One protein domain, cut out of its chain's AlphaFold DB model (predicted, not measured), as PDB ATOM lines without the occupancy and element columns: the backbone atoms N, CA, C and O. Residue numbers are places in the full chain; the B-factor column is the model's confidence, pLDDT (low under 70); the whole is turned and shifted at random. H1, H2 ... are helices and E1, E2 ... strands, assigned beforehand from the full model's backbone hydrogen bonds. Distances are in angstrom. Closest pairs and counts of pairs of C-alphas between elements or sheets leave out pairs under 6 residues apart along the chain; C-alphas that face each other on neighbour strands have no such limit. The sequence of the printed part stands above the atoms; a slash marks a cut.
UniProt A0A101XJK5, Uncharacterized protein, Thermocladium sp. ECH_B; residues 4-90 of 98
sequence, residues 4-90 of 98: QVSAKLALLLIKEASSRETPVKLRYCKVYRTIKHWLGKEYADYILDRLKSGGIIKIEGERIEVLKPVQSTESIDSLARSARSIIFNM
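This is residues 4 to 90 of the 98 residues of an uncharacterized protein of Thermocladium sp. ECH_B (UniProt A0A101XJK5). Three helices side by side, H1, H2 and H4, make a bundle; H3 crosses H1, and the small hairpin E1-E2 packs at one end, by the ends of H1 and H3. The printed part has 87 residues, mostly helix, in the order H1, H2, H3, E1, E2, H4. It is compact, with a radius of gyration of the C-alphas of 11.5 A and spans of 30 by 28 by 22 A.

E1 is residues 57 to 60 and E2 63 to 66. H1, residues 4 to 18, 20.9 A, begins at C-alpha 4 (-102.226, 2.117, 94.235). H2 is 30 to 39, H3 41 to 53, and H4, 76 to 88, ends at C-alpha 88 (-101.232, -12.145, 95.005).

E1 and E2 are an antiparallel hairpin; N 58 and O 65 are within hydrogen-bond range, 2.8 A. H1 touches H4 at a shallow tilt of 12 degrees, opposite ways; their closest C-alphas, Glu 16 and Ile 76, are 5.9 A apart. H2 touches H4 at 16 degrees, a shallow tilt, the same way; their closest C-alphas, Val 31 and Ala 80, are 4.7 A apart. H3 touches H1, about perpendicular at 73 degrees; closest C-alphas Ala 10 and Ile 47, 6.0 A. In the four helices every O i to N i+4 pair is within hydrogen-bond range.

The printed part has no cut; the H1 to H2 link, 11 residues, is long. No printed residue is under 70 in pLDDT.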
ATOM      1  N   GLN A   4    -103.645   2.429  94.074       85.50
ATOM      2  CA  GLN A   4    -102.226   2.117  94.235       85.50
ATOM      3  C   GLN A   4    -101.806   0.827  93.513       85.50
ATOM      4  O   GLN A   4    -100.725   0.781  92.933       85.50
ATOM      5  N   VAL A   5    -102.652  -0.211  93.510       91.00
ATOM      6  CA  VAL A   5    -102.356  -1.482  92.820       91.00
ATOM      7  C   VAL A   5    -102.328  -1.264  91.311       91.00
ATOM      8  O   VAL A   5    -101.360  -1.634  90.645       91.00
ATOM      9  N   SER A   6    -103.348  -0.576  90.792       91.38
ATOM     10  CA  SER A   6    -103.460  -0.254  89.366       91.38
ATOM     11  C   SER A   6    -102.254   0.563  88.891       91.38
ATOM     12  O   SER A   6    -101.675   0.256  87.854       91.38
ATOM     13  N   ALA A   7    -101.825   1.555  89.680       93.12
ATOM     14  CA  ALA A   7    -100.661   2.384  89.369       93.12
ATOM     15  C   ALA A   7     -99.347   1.583  89.346       93.12
ATOM     16  O   ALA A   7     -98.543   1.748  88.428       93.12
ATOM     17  N   LYS A   8     -99.133   0.678  90.313       94.94
ATOM     18  CA  LYS A   8     -97.940  -0.188  90.339       94.94
ATOM     19  C   LYS A   8     -97.894  -1.121  89.127       94.94
ATOM     20  O   LYS A   8     -96.851  -1.245  88.493       94.94
ATOM     21  N   LEU A   9     -99.021  -1.741  88.777       96.06
ATOM     22  CA  LEU A   9     -99.123  -2.615  87.605       96.06
ATOM     23  C   LEU A   9     -98.919  -1.843  86.294       96.06
ATOM     24  O   LEU A   9     -98.196  -2.310  85.415       96.06
ATOM     25  N   ALA A  10     -99.489  -0.642  86.192       95.88
ATOM     26  CA  ALA A  10     -99.292   0.249  85.055       95.88
ATOM     27  C   ALA A  10     -97.812   0.625  84.876       95.88
ATOM     28  O   ALA A  10     -97.292   0.561  83.764       95.88
ATOM     29  N   LEU A  11     -97.105   0.939  85.968       95.69
ATOM     30  CA  LEU A  11     -95.673   1.241  85.932       95.69
ATOM     31  C   LEU A  11     -94.843   0.049  85.438       95.69
ATOM     32  O   LEU A  11     -93.953   0.230  84.609       95.69
ATOM     33  N   LEU A  12     -95.131  -1.167  85.913       96.25
ATOM     34  CA  LEU A  12     -94.440  -2.374  85.443       96.25
ATOM     35  C   LEU A  12     -94.680  -2.625  83.950       96.25
ATOM     36  O   LEU A  12     -93.755  -3.020  83.241       96.25
ATOM     37  N   LEU A  13     -95.896  -2.358  83.468       95.44
ATOM     38  CA  LEU A  13     -96.238  -2.484  82.055       95.44
ATOM     39  C   LEU A  13     -95.465  -1.471  81.203       95.44
ATOM     40  O   LEU A  13     -94.903  -1.851  80.177       95.44
ATOM     41  N   ILE A  14     -95.373  -0.211  81.645       95.25
ATOM     42  CA  ILE A  14     -94.575   0.815  80.957       95.25
ATOM     43  C   ILE A  14     -93.095   0.434  80.951       95.25
ATOM     44  O   ILE A  14     -92.462   0.547  79.906       95.25
ATOM     45  N   LYS A  15     -92.540  -0.026  82.081       94.88
ATOM     46  CA  LYS A  15     -91.136  -0.459  82.170       94.88
ATOM     47  C   LYS A  15     -90.829  -1.559  81.157       94.88
ATOM     48  O   LYS A  15     -89.866  -1.436  80.409       94.88
ATOM     49  N   GLU A  16     -91.668  -2.594  81.081       94.75
ATOM     50  CA  GLU A  16     -91.478  -3.662  80.093       94.75
ATOM     51  C   GLU A  16     -91.624  -3.143  78.657       94.75
ATOM     52  O   GLU A  16     -90.857  -3.529  77.776       94.75
ATOM     53  N   ALA A  17     -92.622  -2.300  78.391       93.25
ATOM     54  CA  ALA A  17     -92.835  -1.762  77.053       93.25
ATOM     55  C   ALA A  17     -91.702  -0.810  76.625       93.25
ATOM     56  O   ALA A  17     -91.361  -0.771  75.449       93.25
ATOM     57  N   SER A  18     -91.092  -0.100  77.580       92.50
ATOM     58  CA  SER A  18     -89.951   0.803  77.367       92.50
ATOM     59  C   SER A  18     -88.630   0.059  77.186       92.50
ATOM     60  O   SER A  18     -87.712   0.598  76.580       92.50
ATOM     61  N   SER A  19     -88.510  -1.170  77.699       89.94
ATOM     62  CA  SER A  19     -87.288  -1.976  77.579       89.94
ATOM     63  C   SER A  19     -87.132  -2.638  76.202       89.94
ATOM     64  O   SER A  19     -86.274  -3.502  76.026       89.94
ATOM     65  N   ARG A  20     -88.016  -2.328  75.253       84.44
ATOM     66  CA  ARG A  20     -88.083  -2.921  73.916       84.44
ATOM     67  C   ARG A  20     -88.136  -1.805  72.882       84.44
ATOM     68  O   ARG A  20     -88.559  -0.693  73.187       84.44
ATOM     69  N   GLU A  21     -87.792  -2.130  71.643       78.81
ATOM     70  CA  GLU A  21     -88.095  -1.252  70.515       78.81
ATOM     71  C   GLU A  21     -89.619  -1.120  70.390       78.81
ATOM     72  O   GLU A  21     -90.348  -2.108  70.236       78.81
ATOM     73  N   THR A  22     -90.111   0.107  70.543       79.62
ATOM     74  CA  THR A  22     -91.527   0.420  70.367       79.62
ATOM     75  C   THR A  22     -91.809   0.625  68.877       79.62
ATOM     76  O   THR A  22     -90.945   1.128  68.160       79.62
ATOM     77  N   PRO A  23     -92.990   0.219  68.375       88.81
ATOM     78  CA  PRO A  23     -94.158  -0.281  69.107       88.81
ATOM     79  C   PRO A  23     -94.172  -1.809  69.366       88.81
ATOM     80  O   PRO A  23     -93.952  -2.630  68.472       88.81
ATOM     81  N   VAL A  24     -94.550  -2.213  70.587       92.44
ATOM     82  CA  VAL A  24     -94.598  -3.618  71.041       92.44
ATOM     83  C   VAL A  24     -96.008  -4.207  70.952       92.44
ATOM     84  O   VAL A  24     -96.982  -3.575  71.348       92.44
ATOM     85  N   LYS A  25     -96.158  -5.456  70.485       93.88
ATOM     86  CA  LYS A  25     -97.467  -6.140  70.524       93.88
ATOM     87  C   LYS A  25     -97.831  -6.563  71.952       93.88
ATOM     88  O   LYS A  25     -97.042  -7.246  72.606       93.88
ATOM     89  N   LEU A  26     -99.066  -6.293  72.374       93.25
ATOM     90  CA  LEU A  26     -99.646  -6.684  73.667       93.25
ATOM     91  C   LEU A  26     -99.441  -8.169  73.983       93.25
ATOM     92  O   LEU A  26     -99.055  -8.528  75.093       93.25
ATOM     93  N   ARG A  27     -99.611  -9.045  72.983       92.81
ATOM     94  CA  ARG A  27     -99.407 -10.498  73.128       92.81
ATOM     95  C   ARG A  27     -97.980 -10.904  73.525       92.81
ATOM     96  O   ARG A  27     -97.774 -12.033  73.958       92.81
ATOM     97  N   TYR A  28     -97.000 -10.015  73.374       93.62
ATOM     98  CA  TYR A  28     -95.609 -10.246  73.767       93.62
ATOM     99  C   TYR A  28     -95.226  -9.565  75.081       93.62
ATOM    100  O   TYR A  28     -94.158  -9.875  75.608       93.62
ATOM    101  N   CYS A  29     -96.081  -8.697  75.627       94.69
ATOM    102  CA  CYS A  29     -95.879  -8.054  76.920       94.69
ATOM    103  C   CYS A  29     -96.278  -9.029  78.041       94.69
ATOM    104  O   CYS A  29     -97.456  -9.353  78.221       94.69
ATOM    105  N   LYS A  30     -95.286  -9.562  78.764       96.00
ATOM    106  CA  LYS A  30     -95.489 -10.549  79.830       96.00
ATOM    107  C   LYS A  30     -96.284  -9.947  80.987       96.00
ATOM    108  O   LYS A  30     -97.194 -10.606  81.472       96.00
ATOM    109  N   VAL A  31     -96.013  -8.704  81.382       96.50
ATOM    110  CA  VAL A  31     -96.755  -7.985  82.426       96.50
ATOM    111  C   VAL A  31     -98.222  -7.836  82.037       96.50
ATOM    112  O   VAL A  31     -99.090  -8.210  82.823       96.50
ATOM    113  N   TYR A  32     -98.520  -7.387  80.812       96.62
ATOM    114  CA  TYR A  32     -99.900  -7.313  80.319       96.62
ATOM    115  C   TYR A  32    -100.596  -8.677  80.368       96.62
ATOM    116  O   TYR A  32    -101.719  -8.789  80.854       96.62
ATOM    117  N   ARG A  33     -99.918  -9.738  79.915       97.19
ATOM    118  CA  ARG A  33    -100.456 -11.103  79.973       97.19
ATOM    119  C   ARG A  33    -100.714 -11.566  81.404       97.19
ATOM    120  O   ARG A  33    -101.744 -12.189  81.634       97.19
ATOM    121  N   THR A  34     -99.824 -11.257  82.344       97.00
ATOM    122  CA  THR A  34    -100.007 -11.561  83.768       97.00
ATOM    123  C   THR A  34    -101.247 -10.858  84.309       97.00
ATOM    124  O   THR A  34    -102.106 -11.512  84.893       97.00
ATOM    125  N   ILE A  35    -101.390  -9.554  84.058       96.25
ATOM    126  CA  ILE A  35    -102.561  -8.780  84.485       96.25
ATOM    127  C   ILE A  35    -103.836  -9.383  83.887       96.25
ATOM    128  O   ILE A  35    -104.751  -9.728  84.625       96.25
ATOM    129  N   LYS A  36    -103.869  -9.586  82.565       96.75
ATOM    130  CA  LYS A  36    -105.030 -10.142  81.858       96.75
ATOM    131  C   LYS A  36    -105.417 -11.533  82.366       96.75
ATOM    132  O   LYS A  36    -106.601 -11.833  82.451       96.75
ATOM    133  N   HIS A  37    -104.436 -12.387  82.655       96.00
ATOM    134  CA  HIS A  37    -104.679 -13.759  83.095       96.00
ATOM    135  C   HIS A  37    -105.276 -13.823  84.504       96.00
ATOM    136  O   HIS A  37    -106.215 -14.581  84.716       96.00
ATOM    137  N   TRP A  38    -104.752 -13.034  85.447       94.75
ATOM    138  CA  TRP A  38    -105.163 -13.115  86.852       94.75
ATOM    139  C   TRP A  38    -106.297 -12.156  87.228       94.75
ATOM    140  O   TRP A  38    -107.099 -12.487  88.091       94.75
ATOM    141  N   LEU A  39    -106.360 -10.972  86.611       92.88
ATOM    142  CA  LEU A  39    -107.343  -9.926  86.928       92.88
ATOM    143  C   LEU A  39    -108.413  -9.743  85.840       92.88
ATOM    144  O   LEU A  39    -109.319  -8.929  85.998       92.88
ATOM    145  N   GLY A  40    -108.315 -10.484  84.734       95.25
ATOM    146  CA  GLY A  40    -109.262 -10.421  83.626       95.25
ATOM    147  C   GLY A  40    -108.944  -9.343  82.584       95.25
ATOM    148  O   GLY A  40    -108.122  -8.443  82.779       95.25
ATOM    149  N   LYS A  41    -109.606  -9.456  81.423       94.44
ATOM    150  CA  LYS A  41    -109.414  -8.542  80.284       94.44
ATOM    151  C   LYS A  41    -109.846  -7.114  80.617       94.44
ATOM    152  O   LYS A  41    -109.108  -6.190  80.308       94.44
ATOM    153  N   GLU A  42    -110.987  -6.948  81.279       94.50
ATOM    154  CA  GLU A  42    -111.544  -5.634  81.632       94.50
ATOM    155  C   GLU A  42    -110.577  -4.812  82.491       94.50
ATOM    156  O   GLU A  42    -110.367  -3.629  82.243       94.50
ATOM    157  N   TYR A  43    -109.914  -5.454  83.457       93.88
ATOM    158  CA  TYR A  43    -108.931  -4.789  84.310       93.88
ATOM    159  C   TYR A  43    -107.661  -4.400  83.542       93.88
ATOM    160  O   TYR A  43    -107.097  -3.323  83.746       93.88
ATOM    161  N   ALA A  44    -107.202  -5.273  82.643       95.50
ATOM    162  CA  ALA A  44    -106.062  -4.978  81.786       95.50
ATOM    163  C   ALA A  44    -106.365  -3.804  80.837       95.50
ATOM    164  O   ALA A  44    -105.547  -2.893  80.714       95.50
ATOM    165  N   ASP A  45    -107.555  -3.791  80.233       94.75
ATOM    166  CA  ASP A  45    -108.025  -2.707  79.368       94.75
ATOM    167  C   ASP A  45    -108.173  -1.396  80.147       94.75
ATOM    168  O   ASP A  45    -107.750  -0.353  79.658       94.75
ATOM    169  N   TYR A  46    -108.679  -1.444  81.384       95.12
ATOM    170  CA  TYR A  46    -108.733  -0.281  82.271       95.12
ATOM    171  C   TYR A  46    -107.344   0.334  82.490       95.12
ATOM    172  O   TYR A  46    -107.178   1.546  82.356       95.12
ATOM    173  N   ILE A  47    -106.318  -0.475  82.782       95.81
ATOM    174  CA  ILE A  47    -104.944   0.033  82.932       95.81
ATOM    175  C   ILE A  47    -104.471   0.711  81.641       95.81
ATOM    176  O   ILE A  47    -103.923   1.813  81.691       95.81
ATOM    177  N   LEU A  48    -104.687   0.067  80.493       95.50
ATOM    178  CA  LEU A  48    -104.288   0.602  79.194       95.50
ATOM    179  C   LEU A  48    -105.000   1.920  78.870       95.50
ATOM    180  O   LEU A  48    -104.355   2.862  78.413       95.50
ATOM    181  N   ASP A  49    -106.297   2.014  79.152       95.62
ATOM    182  CA  ASP A  49    -107.093   3.217  78.921       95.62
ATOM    183  C   ASP A  49    -106.630   4.389  79.795       95.62
ATOM    184  O   ASP A  49    -106.466   5.508  79.307       95.62
ATOM    185  N   ARG A  50    -106.297   4.132  81.067       95.12
ATOM    186  CA  ARG A  50    -105.725   5.156  81.958       95.12
ATOM    187  C   ARG A  50    -104.363   5.646  81.471       95.12
ATOM    188  O   ARG A  50    -104.104   6.848  81.512       95.12
ATOM    189  N   LEU A  51    -103.506   4.746  80.987       95.25
ATOM    190  CA  LEU A  51    -102.199   5.108  80.428       95.25
ATOM    191  C   LEU A  51    -102.321   5.909  79.127       95.25
ATOM    192  O   LEU A  51    -101.583   6.878  78.928       95.25
ATOM    193  N   LYS A  52    -103.261   5.521  78.261       95.56
ATOM    194  CA  LYS A  52    -103.567   6.216  77.008       95.56
ATOM    195  C   LYS A  52    -104.125   7.611  77.279       95.56
ATOM    196  O   LYS A  52    -103.608   8.588  76.749       95.56
ATOM    197  N   SER A  53    -105.126   7.711  78.152       94.62
ATOM    198  CA  SER A  53    -105.747   8.980  78.552       94.62
ATOM    199  C   SER A  53    -104.752   9.932  79.220       94.62
ATOM    200  O   SER A  53    -104.857  11.144  79.070       94.62
ATOM    201  N   GLY A  54    -103.753   9.395  79.926       93.88
ATOM    202  CA  GLY A  54    -102.658  10.176  80.507       93.88
ATOM    203  C   GLY A  54    -101.563  10.599  79.518       93.88
ATOM    204  O   GLY A  54    -100.591  11.228  79.938       93.88
ATOM    205  N   GLY A  55    -101.664  10.233  78.234       94.19
ATOM    206  CA  GLY A  55    -100.648  10.543  77.222       94.19
ATOM    207  C   GLY A  55     -99.301   9.858  77.470       94.19
ATOM    208  O   GLY A  55     -98.260  10.379  77.074       94.19
ATOM    209  N   ILE A  56     -99.299   8.722  78.175       94.62
ATOM    210  CA  ILE A  56     -98.080   7.950  78.467       94.62
ATOM    211  C   ILE A  56     -97.809   6.948  77.346       94.62
ATOM    212  O   ILE A  56     -96.656   6.704  76.989       94.62
ATOM    213  N   ILE A  57     -98.877   6.381  76.784       95.31
ATOM    214  CA  ILE A  57     -98.812   5.426  75.683       95.31
ATOM    215  C   ILE A  57     -99.759   5.823  74.554       95.31
ATOM    216  O   ILE A  57    -100.780   6.475  74.775       95.31
ATOM    217  N   LYS A  58     -99.457   5.334  73.357       95.50
ATOM    218  CA  LYS A  58    -100.373   5.266  72.221       95.50
ATOM    219  C   LYS A  58    -100.666   3.796  71.928       95.50
ATOM    220  O   LYS A  58     -99.794   2.942  72.080       95.50
ATOM    221  N   ILE A  59    -101.904   3.491  71.543       93.50
ATOM    222  CA  ILE A  59    -102.318   2.133  71.175       93.50
ATOM    223  C   ILE A  59    -102.828   2.151  69.740       93.50
ATOM    224  O   ILE A  59    -103.771   2.879  69.432       93.50
ATOM    225  N   GLU A  60    -102.221   1.326  68.891       91.19
ATOM    226  CA  GLU A  60    -102.616   1.111  67.498       91.19
ATOM    227  C   GLU A  60    -102.917  -0.375  67.281       91.19
ATOM    228  O   GLU A  60    -102.019  -1.220  67.201       91.19
ATOM    229  N   GLY A  61    -104.205  -0.724  67.240       90.06
ATOM    230  CA  GLY A  61    -104.642  -2.120  67.224       90.06
ATOM    231  C   GLY A  61    -104.135  -2.879  68.455       90.06
ATOM    232  O   GLY A  61    -104.453  -2.525  69.585       90.06
ATOM    233  N   GLU A  62    -103.319  -3.916  68.243       90.44
ATOM    234  CA  GLU A  62    -102.716  -4.708  69.327       90.44
ATOM    235  C   GLU A  62    -101.322  -4.222  69.757       90.44
ATOM    236  O   GLU A  62    -100.608  -4.942  70.463       90.44
ATOM    237  N   ARG A  63    -100.879  -3.056  69.286       93.19
ATOM    238  CA  ARG A  63     -99.543  -2.526  69.560       93.19
ATOM    239  C   ARG A  63     -99.588  -1.351  70.522       93.19
ATOM    240  O   ARG A  63    -100.443  -0.484  70.393       93.19
ATOM    241  N   ILE A  64     -98.636  -1.324  71.448       94.31
ATOM    242  CA  ILE A  64     -98.383  -0.210  72.356       94.31
ATOM    243  C   ILE A  64     -97.100   0.493  71.924       94.31
ATOM    244  O   ILE A  64     -96.049  -0.136  71.795       94.31
ATOM    245  N   GLU A  65     -97.183   1.803  71.779       94.94
ATOM    246  CA  GLU A  65     -96.047   2.709  71.686       94.94
ATOM    247  C   GLU A  65     -95.947   3.502  72.992       94.94
ATOM    248  O   GLU A  65     -96.953   4.014  73.490       94.94
ATOM    249  N   VAL A  66     -94.753   3.579  73.579       94.50
ATOM    250  CA  VAL A  66     -94.533   4.339  74.815       94.50
ATOM    251  C   VAL A  66     -94.036   5.729  74.448       94.50
ATOM    252  O   VAL A  66     -92.939   5.876  73.924       94.50
ATOM    253  N   LEU A  67     -94.831   6.751  74.758       93.75
ATOM    254  CA  LEU A  67     -94.510   8.147  74.449       93.75
ATOM    255  C   LEU A  67     -93.518   8.743  75.459       93.75
ATOM    256  O   LEU A  67     -92.767   9.659  75.139       93.75
ATOM    257  N   LYS A  68     -93.526   8.225  76.693       87.75
ATOM    258  CA  LYS A  68     -92.635   8.635  77.787       87.75
ATOM    259  C   LYS A  68     -91.933   7.402  78.368       87.75
ATOM    260  O   LYS A  68     -92.459   6.806  79.312       87.75
ATOM    261  N   PRO A  69     -90.806   6.963  77.777       87.12
ATOM    262  CA  PRO A  69     -90.135   5.742  78.195       87.12
ATOM    263  C   PRO A  69     -89.554   5.874  79.603       87.12
ATOM    264  O   PRO A  69     -89.029   6.917  79.991       87.12
ATOM    265  N   VAL A  70     -89.636   4.787  80.366       89.06
ATOM    266  CA  VAL A  70     -89.074   4.687  81.716       89.06
ATOM    267  C   VAL A  70     -87.885   3.741  81.672       89.06
ATOM    268  O   VAL A  70     -88.035   2.577  81.301       89.06
ATOM    269  N   GLN A  71     -86.708   4.223  82.074       84.06
ATOM    270  CA  GLN A  71     -85.531   3.365  82.196       84.06
ATOM    271  C   GLN A  71     -85.738   2.331  83.308       84.06
ATOM    272  O   GLN A  71     -86.171   2.650  84.418       84.06
ATOM    273  N   SER A  72     -85.417   1.077  83.008       85.00
ATOM    274  CA  SER A  72     -85.412  -0.014  83.976       85.00
ATOM    275  C   SER A  72     -84.267  -0.964  83.657       85.00
ATOM    276  O   SER A  72     -84.079  -1.353  82.510       85.00
ATOM    277  N   THR A  73     -83.507  -1.331  84.686       87.94
ATOM    278  CA  THR A  73     -82.468  -2.369  84.624       87.94
ATOM    279  C   THR A  73     -83.031  -3.762  84.915       87.94
ATOM    280  O   THR A  73     -82.310  -4.755  84.851       87.94
ATOM    281  N   GLU A  74     -84.320  -3.856  85.256       90.62
ATOM    282  CA  GLU A  74     -84.982  -5.112  85.584       90.62
ATOM    283  C   GLU A  74     -85.260  -5.918  84.311       90.62
ATOM    284  O   GLU A  74     -85.721  -5.388  83.299       90.62
ATOM    285  N   SER A  75     -85.037  -7.231  84.367       93.38
ATOM    286  CA  SER A  75     -85.404  -8.110  83.258       93.38
ATOM    287  C   SER A  75     -86.925  -8.203  83.105       93.38
ATOM    288  O   SER A  75     -87.681  -8.101  84.074       93.38
ATOM    289  N   ILE A  76     -87.383  -8.490  81.886       92.62
ATOM    290  CA  ILE A  76     -88.809  -8.682  81.578       92.62
ATOM    291  C   ILE A  76     -89.439  -9.757  82.485       92.62
ATOM    292  O   ILE A  76     -90.570  -9.611  82.950       92.62
ATOM    293  N   ASP A  77     -88.704 -10.835  82.771       94.25
ATOM    294  CA  ASP A  77     -89.152 -11.892  83.682       94.25
ATOM    295  C   ASP A  77     -89.261 -11.416  85.133       94.25
ATOM    296  O   ASP A  77     -90.200 -11.809  85.826       94.25
ATOM    297  N   SER A  78     -88.350 -10.550  85.589       95.62
ATOM    298  CA  SER A  78     -88.443  -9.922  86.910       95.62
ATOM    299  C   SER A  78     -89.694  -9.048  87.016       95.62
ATOM    300  O   SER A  78     -90.483  -9.214  87.945       95.62
ATOM    301  N   LEU A  79     -89.952  -8.198  86.016       95.94
ATOM    302  CA  LEU A  79     -91.133  -7.326  85.981       95.94
ATOM    303  C   LEU A  79     -92.445  -8.127  86.023       95.94
ATOM    304  O   LEU A  79     -93.365  -7.786  86.770       95.94
ATOM    305  N   ALA A  80     -92.526  -9.229  85.274       94.94
ATOM    306  CA  ALA A  80     -93.697 -10.104  85.276       94.94
ATOM    307  C   ALA A  80     -93.906 -10.817  86.625       94.94
ATOM    308  O   ALA A  80     -95.048 -10.951  87.076       94.94
ATOM    309  N   ARG A  81     -92.823 -11.243  87.298       96.00
ATOM    310  CA  ARG A  81     -92.893 -11.798  88.662       96.00
ATOM    311  C   ARG A  81     -93.345 -10.748  89.670       96.00
ATOM    312  O   ARG A  81     -94.194 -11.056  90.502       96.00
ATOM    313  N   SER A  82     -92.849  -9.516  89.568       95.75
ATOM    314  CA  SER A  82     -93.285  -8.394  90.405       95.75
ATOM    315  C   SER A  82     -94.771  -8.100  90.220       95.75
ATOM    316  O   SER A  82     -95.490  -7.947  91.205       95.75
ATOM    317  N   ALA A  83     -95.266  -8.113  88.977       95.62
ATOM    318  CA  ALA A  83     -96.691  -7.948  88.696       95.62
ATOM    319  C   ALA A  83     -97.522  -9.055  89.359       95.62
ATOM    320  O   ALA A  83     -98.514  -8.768  90.023       95.62
ATOM    321  N   ARG A  84     -97.076 -10.316  89.256       95.19
ATOM    322  CA  ARG A  84     -97.719 -11.442  89.942       95.19
ATOM    323  C   ARG A  84     -97.700 -11.257  91.463       95.19
ATOM    324  O   ARG A  84     -98.738 -11.404  92.090       95.19
ATOM    325  N   SER A  85     -96.564 -10.893  92.050       95.56
ATOM    326  CA  SER A  85     -96.448 -10.650  93.495       95.56
ATOM    327  C   SER A  85     -97.423  -9.570  93.979       95.56
ATOM    328  O   SER A  85     -98.100  -9.759  94.985       95.56
ATOM    329  N   ILE A  86     -97.572  -8.472  93.229       94.06
ATOM    330  CA  ILE A  86     -98.546  -7.413  93.538       94.06
ATOM    331  C   ILE A  86     -99.979  -7.950  93.523       94.06
ATOM    332  O   ILE A  86    -100.758  -7.613  94.408       94.06
ATOM    333  N   ILE A  87    -100.320  -8.774  92.532       92.50
ATOM    334  CA  ILE A  87    -101.660  -9.353  92.390       92.50
ATOM    335  C   ILE A  87    -101.977 -10.297  93.554       92.50
ATOM    336  O   ILE A  87    -103.054 -10.214  94.128       92.50
ATOM    337  N   PHE A  88    -101.037 -11.165  93.929       89.50
ATOM    338  CA  PHE A  88    -101.232 -12.145  95.005       89.50
ATOM    339  C   PHE A  88    -101.230 -11.520  96.404       89.50
ATOM    340  O   PHE A  88    -101.904 -12.023  97.294       89.50
ATOM    341  N   ASN A  89    -100.502 -10.417  96.595       88.50
ATOM    342  CA  ASN A  89    -100.486  -9.659  97.848       88.50
ATOM    343  C   ASN A  89    -101.552  -8.551  97.885       88.50
ATOM    344  O   ASN A  89    -101.551  -7.716  98.791       88.50
ATOM    345  N   MET A  90    -102.439  -8.502  96.887       79.44
ATOM    346  CA  MET A  90    -103.565  -7.582  96.892       79.44
ATOM    347  C   MET A  90    -104.540  -8.015  97.995       79.44
ATOM    348  O   MET A  90    -104.948  -9.178  98.012       79.44
TER     349      MET A  90